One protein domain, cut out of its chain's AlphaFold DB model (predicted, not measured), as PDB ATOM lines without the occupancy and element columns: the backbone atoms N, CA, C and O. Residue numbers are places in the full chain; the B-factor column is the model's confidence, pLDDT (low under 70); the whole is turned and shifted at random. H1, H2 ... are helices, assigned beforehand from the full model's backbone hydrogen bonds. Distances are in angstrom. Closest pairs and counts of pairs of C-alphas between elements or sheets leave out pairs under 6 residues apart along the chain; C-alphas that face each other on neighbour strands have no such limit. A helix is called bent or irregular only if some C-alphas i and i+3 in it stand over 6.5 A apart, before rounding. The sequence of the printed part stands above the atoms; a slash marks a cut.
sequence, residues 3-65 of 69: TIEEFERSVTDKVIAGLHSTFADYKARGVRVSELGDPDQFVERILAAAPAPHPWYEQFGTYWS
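This is residues 3 to 65 of the 69 residues of an uncharacterized protein of Rhodococcus sp. ZPP (UniProt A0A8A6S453). Picture an open, narrow U: the long helix H1 makes one arm, and the chain turns at residues 29 to 32 and folds back as a second, broken arm of the shorter helices H2, H3 and H4. The two arms do not close on each other, and the space between them is open, with no helix touching another. The printed part has 63 residues, with four named helices in the order H1, H2, H3, H4 and no named strand; the class is all helix. The whole is loose, with a radius of gyration of the C-alphas of 14.9 A, and its elongated outline spans 44 by 23 by 17 A.

Find C-alpha 4 at (0.850, -36.686, -67.362); from there H1, residues 4 to 28, runs 36.3 A to C-alpha 28 at (2.269, -27.738, -32.251), and you can watch z climb along it. Next look at residues 33 to 36, the short helix H2, 5.1 A from first to last C-alpha. H3, residues 39 to 49, begins at C-alpha 39 at (12.146, -41.497, -41.886) and runs 15.1 A, with x falling to -1.947 at C-alpha 49. H4, residues 55 to 65, runs 15.3 A and ends at C-alpha 65 at (-5.292, -52.344, -67.924).

Start at H1, the longest helix with 25 residues, and you will find it apart from H2, H3 and H4. Go on to H2 and H3, which are close but not clearly touching: their closest C-alphas, those of Leu 36 and Phe 42, are 6.9 A apart, and the centres are 13.3 A apart. H4 is apart from H2 and from H3. In the backbone of H1 and H3, each O of residue i and N of residue i+4 are within hydrogen-bond range; in H4 6 of 7 such pairs are, and H2 is too short for one. None of the helices is bent or irregular.

Look at the C-alphas of Gly 30 and Ser 65 for the two farthest apart, at 45.4 A; those of Thr 3 and Ser 65, the first and last printed, are 19.3 A apart. The printed part has no cut, and its three links, H1 to H2, H2 to H3 and H3 to H4, are tight. Residues 3 to 18, of which 4 to 18 belong to H1, stand free, and so do, among others, residues 54 to 60, of which 55 to 60 belong to H4. Read the B-factor column for the model's own confidence: the mean pLDDT of the printed part is 74.7, the 17 residues from 49 to 65 are under 70, which is low confidence, and H4 has a mean of 48.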
ATOM      1  N   THR A   3      -1.244 -32.727 -69.376       89.56
ATOM      2  CA  THR A   3      -0.228 -33.762 -69.589       89.56
ATOM      3  C   THR A   3      -0.096 -34.640 -68.343       89.56
ATOM      4  O   THR A   3      -0.523 -34.272 -67.245       89.56
ATOM      5  N   ILE A   4       0.510 -35.820 -68.502       82.75
ATOM      6  CA  ILE A   4       0.850 -36.686 -67.362       82.75
ATOM      7  C   ILE A   4       1.775 -35.942 -66.391       82.75
ATOM      8  O   ILE A   4       1.570 -36.018 -65.187       82.75
ATOM      9  N   GLU A   5       2.720 -35.158 -66.909       87.00
ATOM     10  CA  GLU A   5       3.649 -34.355 -66.106       87.00
ATOM     11  C   GLU A   5       2.915 -33.286 -65.277       87.00
ATOM     12  O   GLU A   5       3.218 -33.077 -64.104       87.00
ATOM     13  N   GLU A   6       1.906 -32.621 -65.854       86.69
ATOM     14  CA  GLU A   6       1.072 -31.647 -65.136       86.69
ATOM     15  C   GLU A   6       0.239 -32.314 -64.036       86.69
ATOM     16  O   GLU A   6       0.075 -31.758 -62.943       86.69
ATOM     17  N   PHE A   7      -0.268 -33.517 -64.305       81.88
ATOM     18  CA  PHE A   7      -0.999 -34.307 -63.323       81.88
ATOM     19  C   PHE A   7      -0.089 -34.772 -62.177       81.88
ATOM     20  O   PHE A   7      -0.416 -34.542 -61.011       81.88
ATOM     21  N   GLU A   8       1.066 -35.359 -62.496       83.81
ATOM     22  CA  GLU A   8       2.078 -35.807 -61.533       83.81
ATOM     23  C   GLU A   8       2.519 -34.660 -60.624       83.81
ATOM     24  O   GLU A   8       2.524 -34.797 -59.396       83.81
ATOM     25  N   ARG A   9       2.809 -33.495 -61.212       84.38
ATOM     26  CA  ARG A   9       3.158 -32.293 -60.460       84.38
ATOM     27  C   ARG A   9       2.037 -31.874 -59.515       84.38
ATOM     28  O   ARG A   9       2.291 -31.630 -58.340       84.38
ATOM     29  N   SER A  10       0.793 -31.835 -59.997       82.56
ATOM     30  CA  SER A  10      -0.352 -31.440 -59.168       82.56
ATOM     31  C   SER A  10      -0.575 -32.383 -57.982       82.56
ATOM     32  O   SER A  10      -0.888 -31.923 -56.881       82.56
ATOM     33  N   VAL A  11      -0.422 -33.693 -58.189       80.75
ATOM     34  CA  VAL A  11      -0.521 -34.694 -57.118       80.75
ATOM     35  C   VAL A  11       0.616 -34.511 -56.115       80.75
ATOM     36  O   VAL A  11       0.357 -34.421 -54.915       80.75
ATOM     37  N   THR A  12       1.851 -34.384 -56.601       80.50
ATOM     38  CA  THR A  12       3.047 -34.219 -55.765       80.50
ATOM     39  C   THR A  12       2.955 -32.969 -54.890       80.50
ATOM     40  O   THR A  12       3.133 -33.060 -53.675       80.50
ATOM     41  N   ASP A  13       2.574 -31.825 -55.466       83.25
ATOM     42  CA  ASP A  13       2.431 -30.559 -54.739       83.25
ATOM     43  C   ASP A  13       1.398 -30.668 -53.602       83.25
ATOM     44  O   ASP A  13       1.627 -30.194 -52.485       83.25
ATOM     45  N   LYS A  14       0.266 -31.341 -53.851       78.56
ATOM     46  CA  LYS A  14      -0.781 -31.554 -52.839       78.56
ATOM     47  C   LYS A  14      -0.328 -32.489 -51.719       78.56
ATOM     48  O   LYS A  14      -0.620 -32.214 -50.556       78.56
ATOM     49  N   VAL A  15       0.387 -33.567 -52.049       80.25
ATOM     50  CA  VAL A  15       0.944 -34.496 -51.052       80.25
ATOM     51  C   VAL A  15       1.964 -33.774 -50.170       80.25
ATOM     52  O   VAL A  15       1.853 -33.829 -48.946       80.25
ATOM     53  N   ILE A  16       2.897 -33.027 -50.768       82.12
ATOM     54  CA  ILE A  16       3.905 -32.242 -50.039       82.12
ATOM     55  C   ILE A  16       3.237 -31.222 -49.106       82.12
ATOM     56  O   ILE A  16       3.595 -31.134 -47.929       82.12
ATOM     57  N   ALA A  17       2.227 -30.492 -49.584       80.50
ATOM     58  CA  ALA A  17       1.485 -29.541 -48.756       80.50
ATOM     59  C   ALA A  17       0.792 -30.218 -47.556       80.50
ATOM     60  O   ALA A  17       0.859 -29.710 -46.432       80.50
ATOM     61  N   GLY A  18       0.174 -31.388 -47.765       80.25
ATOM     62  CA  GLY A  18      -0.439 -32.181 -46.696       80.25
ATOM     63  C   GLY A  18       0.572 -32.664 -45.649       80.25
ATOM     64  O   GLY A  18       0.312 -32.579 -44.445       80.25
ATOM     65  N   LEU A  19       1.758 -33.093 -46.090       85.38
ATOM     66  CA  LEU A  19       2.852 -33.480 -45.195       85.38
ATOM     67  C   LEU A  19       3.339 -32.293 -44.357       85.38
ATOM     68  O   LEU A  19       3.462 -32.423 -43.139       85.38
ATOM     69  N   HIS A  20       3.540 -31.118 -44.961       85.38
ATOM     70  CA  HIS A  20       3.915 -29.911 -44.216       85.38
ATOM     71  C   HIS A  20       2.882 -29.533 -43.149       85.38
ATOM     72  O   HIS A  20       3.264 -29.193 -42.027       85.38
ATOM     73  N   SER A  21       1.587 -29.622 -43.467       82.38
ATOM     74  CA  SER A  21       0.517 -29.368 -42.497       82.38
ATOM     75  C   SER A  21       0.546 -30.373 -41.339       82.38
ATOM     76  O   SER A  21       0.445 -29.972 -40.180       82.38
ATOM     77  N   THR A  22       0.780 -31.654 -41.631       82.62
ATOM     78  CA  THR A  22       0.893 -32.714 -40.615       82.62
ATOM     79  C   THR A  22       2.098 -32.493 -39.697       82.62
ATOM     80  O   THR A  22       1.975 -32.566 -38.476       82.62
ATOM     81  N   PHE A  23       3.264 -32.147 -40.251       87.56
ATOM     82  CA  PHE A  23       4.441 -31.824 -39.438       87.56
ATOM     83  C   PHE A  23       4.242 -30.561 -38.592       87.56
ATOM     84  O   PHE A  23       4.760 -30.485 -37.475       87.56
ATOM     85  N   ALA A  24       3.481 -29.580 -39.083       87.25
ATOM     86  CA  ALA A  24       3.111 -28.414 -38.291       87.25
ATOM     87  C   ALA A  24       2.219 -28.793 -37.093       87.25
ATOM     88  O   ALA A  24       2.468 -28.298 -35.993       87.25
ATOM     89  N   ASP A  25       1.256 -29.709 -37.267       88.00
ATOM     90  CA  ASP A  25       0.443 -30.262 -36.167       88.00
ATOM     91  C   ASP A  25       1.312 -30.998 -35.138       88.00
ATOM     92  O   ASP A  25       1.246 -30.715 -33.941       88.00
ATOM     93  N   TYR A  26       2.208 -31.876 -35.593       89.25
ATOM     94  CA  TYR A  26       3.153 -32.578 -34.719       89.25
ATOM     95  C   TYR A  26       4.014 -31.618 -33.905       89.25
ATOM     96  O   TYR A  26       4.172 -31.801 -32.696       89.25
ATOM     97  N   LYS A  27       4.518 -30.557 -34.541       90.31
ATOM     98  CA  LYS A  27       5.281 -29.514 -33.857       90.31
ATOM     99  C   LYS A  27       4.429 -28.776 -32.825       90.31
ATOM    100  O   LYS A  27       4.898 -28.564 -31.710       90.31
ATOM    101  N   ALA A  28       3.193 -28.411 -33.167       90.88
ATOM    102  CA  ALA A  28       2.269 -27.738 -32.251       90.88
ATOM    103  C   ALA A  28       1.912 -28.611 -31.037       90.88
ATOM    104  O   ALA A  28       1.761 -28.105 -29.929       90.88
ATOM    105  N   ARG A  29       1.837 -29.930 -31.236       90.19
ATOM    106  CA  ARG A  29       1.558 -30.928 -30.193       90.19
ATOM    107  C   ARG A  29       2.797 -31.380 -29.420       90.19
ATOM    108  O   ARG A  29       2.663 -32.161 -28.482       90.19
ATOM    109  N   GLY A  30       3.986 -30.907 -29.792       93.06
ATOM    110  CA  GLY A  30       5.240 -31.249 -29.123       93.06
ATOM    111  C   GLY A  30       5.722 -32.684 -29.362       93.06
ATOM    112  O   GLY A  30       6.470 -33.207 -28.540       93.06
ATOM    113  N   VAL A  31       5.315 -33.320 -30.467       89.69
ATOM    114  CA  VAL A  31       5.785 -34.663 -30.845       89.69
ATOM    115  C   VAL A  31       7.293 -34.620 -31.087       89.69
ATOM    116  O   VAL A  31       7.784 -33.804 -31.872       89.69
ATOM    117  N   ARG A  32       8.051 -35.495 -30.421       88.25
ATOM    118  CA  ARG A  32       9.508 -35.559 -30.584       88.25
ATOM    119  C   ARG A  32       9.885 -36.405 -31.791       88.25
ATOM    120  O   ARG A  32       9.226 -37.387 -32.113       88.25
ATOM    121  N   VAL A  33      11.024 -36.090 -32.406       83.62
ATOM    122  CA  VAL A  33      11.566 -36.846 -33.553       83.62
ATOM    123  C   VAL A  33      11.733 -38.336 -33.224       83.62
ATOM    124  O   VAL A  33      11.415 -39.186 -34.046       83.62
ATOM    125  N   SER A  34      12.132 -38.669 -31.992       86.88
ATOM    126  CA  SER A  34      12.240 -40.058 -31.524       86.88
ATOM    127  C   SER A  34      10.912 -40.827 -31.539       86.88
ATOM    128  O   SER A  34      10.924 -42.049 -31.596       86.88
ATOM    129  N   GLU A  35       9.778 -40.127 -31.462       85.31
ATOM    130  CA  GLU A  35       8.430 -40.715 -31.515       85.31
ATOM    131  C   GLU A  35       7.961 -40.930 -32.960       85.31
ATOM    132  O   GLU A  35       7.100 -41.770 -33.216       85.31
ATOM    133  N   LEU A  36       8.552 -40.204 -33.918       84.19
ATOM    134  CA  LEU A  36       8.303 -40.392 -35.347       84.19
ATOM    135  C   LEU A  36       9.070 -41.593 -35.904       84.19
ATOM    136  O   LEU A  36       8.587 -42.217 -36.843       84.19
ATOM    137  N   GLY A  37      10.193 -41.969 -35.290       85.56
ATOM    138  CA  GLY A  37      11.005 -43.109 -35.711       85.56
ATOM    139  C   GLY A  37      11.859 -42.808 -36.942       85.56
ATOM    140  O   GLY A  37      12.184 -41.655 -37.223       85.56
ATOM    141  N   ASP A  38      12.251 -43.865 -37.648       89.56
ATOM    142  CA  ASP A  38      13.050 -43.768 -38.866       89.56
ATOM    143  C   ASP A  38      12.248 -43.116 -40.021       89.56
ATOM    144  O   ASP A  38      11.075 -43.466 -40.210       89.56
ATOM    145  N   PRO A  39      12.831 -42.166 -40.782       83.75
ATOM    146  CA  PRO A  39      12.146 -41.497 -41.886       83.75
ATOM    147  C   PRO A  39      11.649 -42.437 -42.989       83.75
ATOM    148  O   PRO A  39      10.538 -42.232 -43.480       83.75
ATOM    149  N   ASP A  40      12.412 -43.471 -43.352       84.69
ATOM    150  CA  ASP A  40      12.021 -44.405 -44.411       84.69
ATOM    151  C   ASP A  40      10.829 -45.253 -43.945       84.69
ATOM    152  O   ASP A  40       9.804 -45.330 -44.625       84.69
ATOM    153  N   GLN A  41      10.874 -45.766 -42.713       80.69
ATOM    154  CA  GLN A  41       9.734 -46.465 -42.100       80.69
ATOM    155  C   GLN A  41       8.516 -45.557 -41.878       80.69
ATOM    156  O   GLN A  41       7.369 -46.013 -41.838       80.69
ATOM    157  N   PHE A  42       8.728 -44.259 -41.662       82.31
ATOM    158  CA  PHE A  42       7.646 -43.284 -41.577       82.31
ATOM    159  C   PHE A  42       6.950 -43.112 -42.931       82.31
ATOM    160  O   PHE A  42       5.717 -43.135 -42.980       82.31
ATOM    161  N   VAL A  43       7.713 -43.028 -44.024       79.62
ATOM    162  CA  VAL A  43       7.170 -43.008 -45.390       79.62
ATOM    163  C   VAL A  43       6.418 -44.302 -45.692       79.62
ATOM    164  O   VAL A  43       5.270 -44.238 -46.130       79.62
ATOM    165  N   GLU A  44       6.991 -45.467 -45.384       78.12
ATOM    166  CA  GLU A  44       6.317 -46.756 -45.577       78.12
ATOM    167  C   GLU A  44       4.996 -46.840 -44.807       78.12
ATOM    168  O   GLU A  44       3.996 -47.296 -45.355       78.12
ATOM    169  N   ARG A  45       4.944 -46.341 -43.566       75.75
ATOM    170  CA  ARG A  45       3.695 -46.286 -42.791       75.75
ATOM    171  C   ARG A  45       2.661 -45.352 -43.400       75.75
ATOM    172  O   ARG A  45       1.485 -45.695 -43.368       75.75
ATOM    173  N   ILE A  46       3.057 -44.203 -43.949       75.06
ATOM    174  CA  ILE A  46       2.126 -43.311 -44.660       75.06
ATOM    175  C   ILE A  46       1.566 -44.015 -45.898       75.06
ATOM    176  O   ILE A  46       0.356 -43.997 -46.118       75.06
ATOM    177  N   LEU A  47       2.432 -44.666 -46.678       71.62
ATOM    178  CA  LEU A  47       2.037 -45.403 -47.877       71.62
ATOM    179  C   LEU A  47       1.153 -46.615 -47.543       71.62
ATOM    180  O   LEU A  47       0.207 -46.887 -48.270       71.62
ATOM    181  N   ALA A  48       1.418 -47.309 -46.434       70.50
ATOM    182  CA  ALA A  48       0.634 -48.454 -45.969       70.50
ATOM    183  C   ALA A  48      -0.681 -48.056 -45.275       70.50
ATOM    184  O   ALA A  48      -1.642 -48.820 -45.292       70.50
ATOM    185  N   ALA A  49      -0.733 -46.874 -44.652       65.50
ATOM    186  CA  ALA A  49      -1.947 -46.316 -44.060       65.50
ATOM    187  C   ALA A  49      -2.911 -45.760 -45.118       65.50
ATOM    188  O   ALA A  49      -4.089 -45.550 -44.816       65.50
ATOM    189  N   ALA A  50      -2.446 -45.543 -46.354       59.72
ATOM    190  CA  ALA A  50      -3.344 -45.361 -47.480       59.72
ATOM    191  C   ALA A  50      -4.144 -46.667 -47.659       59.72
ATOM    192  O   ALA A  50      -3.541 -47.718 -47.879       59.72
ATOM    193  N   PRO A  51      -5.485 -46.652 -47.541       52.53
ATOM    194  CA  PRO A  51      -6.273 -47.867 -47.686       52.53
ATOM    195  C   PRO A  51      -5.988 -48.524 -49.043       52.53
ATOM    196  O   PRO A  51      -5.986 -47.858 -50.079       52.53
ATOM    197  N   ALA A  52      -5.743 -49.832 -49.037       47.38
ATOM    198  CA  ALA A  52      -5.714 -50.651 -50.242       47.38
ATOM    199  C   ALA A  52      -7.057 -50.578 -50.998       47.38
ATOM    200  O   ALA A  52      -8.108 -50.492 -50.361       47.38
ATOM    201  N   PRO A  53      -7.042 -50.725 -52.333       50.41
ATOM    202  CA  PRO A  53      -6.605 -49.668 -53.232       50.41
ATOM    203  C   PRO A  53      -7.511 -48.442 -53.067       50.41
ATOM    204  O   PRO A  53      -8.724 -48.481 -53.258       50.41
ATOM    205  N   HIS A  54      -6.903 -47.321 -52.726       46.34
ATOM    206  CA  HIS A  54      -7.568 -46.033 -52.662       46.34
ATOM    207  C   HIS A  54      -8.237 -45.753 -54.030       46.34
ATOM    208  O   HIS A  54      -7.606 -46.024 -55.050       46.34
ATOM    209  N   PRO A  55      -9.465 -45.207 -54.111       52.34
ATOM    210  CA  PRO A  55     -10.252 -45.137 -55.356       52.34
ATOM    211  C   PRO A  55      -9.569 -44.486 -56.574       52.34
ATOM    212  O   PRO A  55      -9.978 -44.725 -57.708       52.34
ATOM    213  N   TRP A  56      -8.503 -43.701 -56.374       54.53
ATOM    214  CA  TRP A  56      -7.666 -43.231 -57.479       54.53
ATOM    215  C   TRP A  56      -6.960 -44.395 -58.196       54.53
ATOM    216  O   TRP A  56      -6.896 -44.406 -59.417       54.53
ATOM    217  N   TYR A  57      -6.518 -45.427 -57.478       47.78
ATOM    218  CA  TYR A  57      -5.915 -46.630 -58.051       47.78
ATOM    219  C   TYR A  57      -6.901 -47.426 -58.921       47.78
ATOM    220  O   TYR A  57      -6.491 -47.954 -59.946       47.78
ATOM    221  N   GLU A  58      -8.200 -47.468 -58.598       51.88
ATOM    222  CA  GLU A  58      -9.203 -48.048 -59.512       51.88
ATOM    223  C   GLU A  58      -9.449 -47.163 -60.742       51.88
ATOM    224  O   GLU A  58      -9.559 -47.687 -61.851       51.88
ATOM    225  N   GLN A  59      -9.460 -45.831 -60.580       52.28
ATOM    226  CA  GLN A  59      -9.594 -44.882 -61.696       52.28
ATOM    227  C   GLN A  59      -8.400 -44.909 -62.664       52.28
ATOM    228  O   GLN A  59      -8.590 -44.754 -63.869       52.28
ATOM    229  N   PHE A  60      -7.179 -45.120 -62.166       52.19
ATOM    230  CA  PHE A  60      -5.963 -45.159 -62.990       52.19
ATOM    231  C   PHE A  60      -5.556 -46.582 -63.401       52.19
ATOM    232  O   PHE A  60      -5.014 -46.779 -64.487       52.19
ATOM    233  N   GLY A  61      -5.864 -47.593 -62.588       43.97
ATOM    234  CA  GLY A  61      -5.569 -49.000 -62.871       43.97
ATOM    235  C   GLY A  61      -6.394 -49.565 -64.029       43.97
ATOM    236  O   GLY A  61      -5.871 -50.340 -64.830       43.97
ATOM    237  N   THR A  62      -7.647 -49.123 -64.198       47.88
ATOM    238  CA  THR A  62      -8.453 -49.454 -65.392       47.88
ATOM    239  C   THR A  62      -7.935 -48.771 -66.659       47.88
ATOM    240  O   THR A  62      -8.004 -49.363 -67.739       47.88
ATOM    241  N   TYR A  63      -7.349 -47.576 -66.532       46.59
ATOM    242  CA  TYR A  63      -6.708 -46.872 -67.646       46.59
ATOM    243  C   TYR A  63      -5.434 -47.595 -68.117       46.59
ATOM    244  O   TYR A  63      -5.185 -47.691 -69.315       46.59
ATOM    245  N   TRP A  64      -4.668 -48.177 -67.188       42.97
ATOM    246  CA  TRP A  64      -3.469 -48.970 -67.494       42.97
ATOM    247  C   TRP A  64      -3.771 -50.393 -67.982       42.97
ATOM    248  O   TRP A  64      -3.023 -50.939 -68.788       42.97
ATOM    249  N   SER A  65      -4.873 -50.991 -67.520       38.06
ATOM    250  CA  SER A  65      -5.292 -52.344 -67.924       38.06
ATOM    251  C   SER A  65      -5.983 -52.377 -69.293       38.06
ATOM    252  O   SER A  65      -6.137 -53.447 -69.875       38.06
TER     253      SER A  65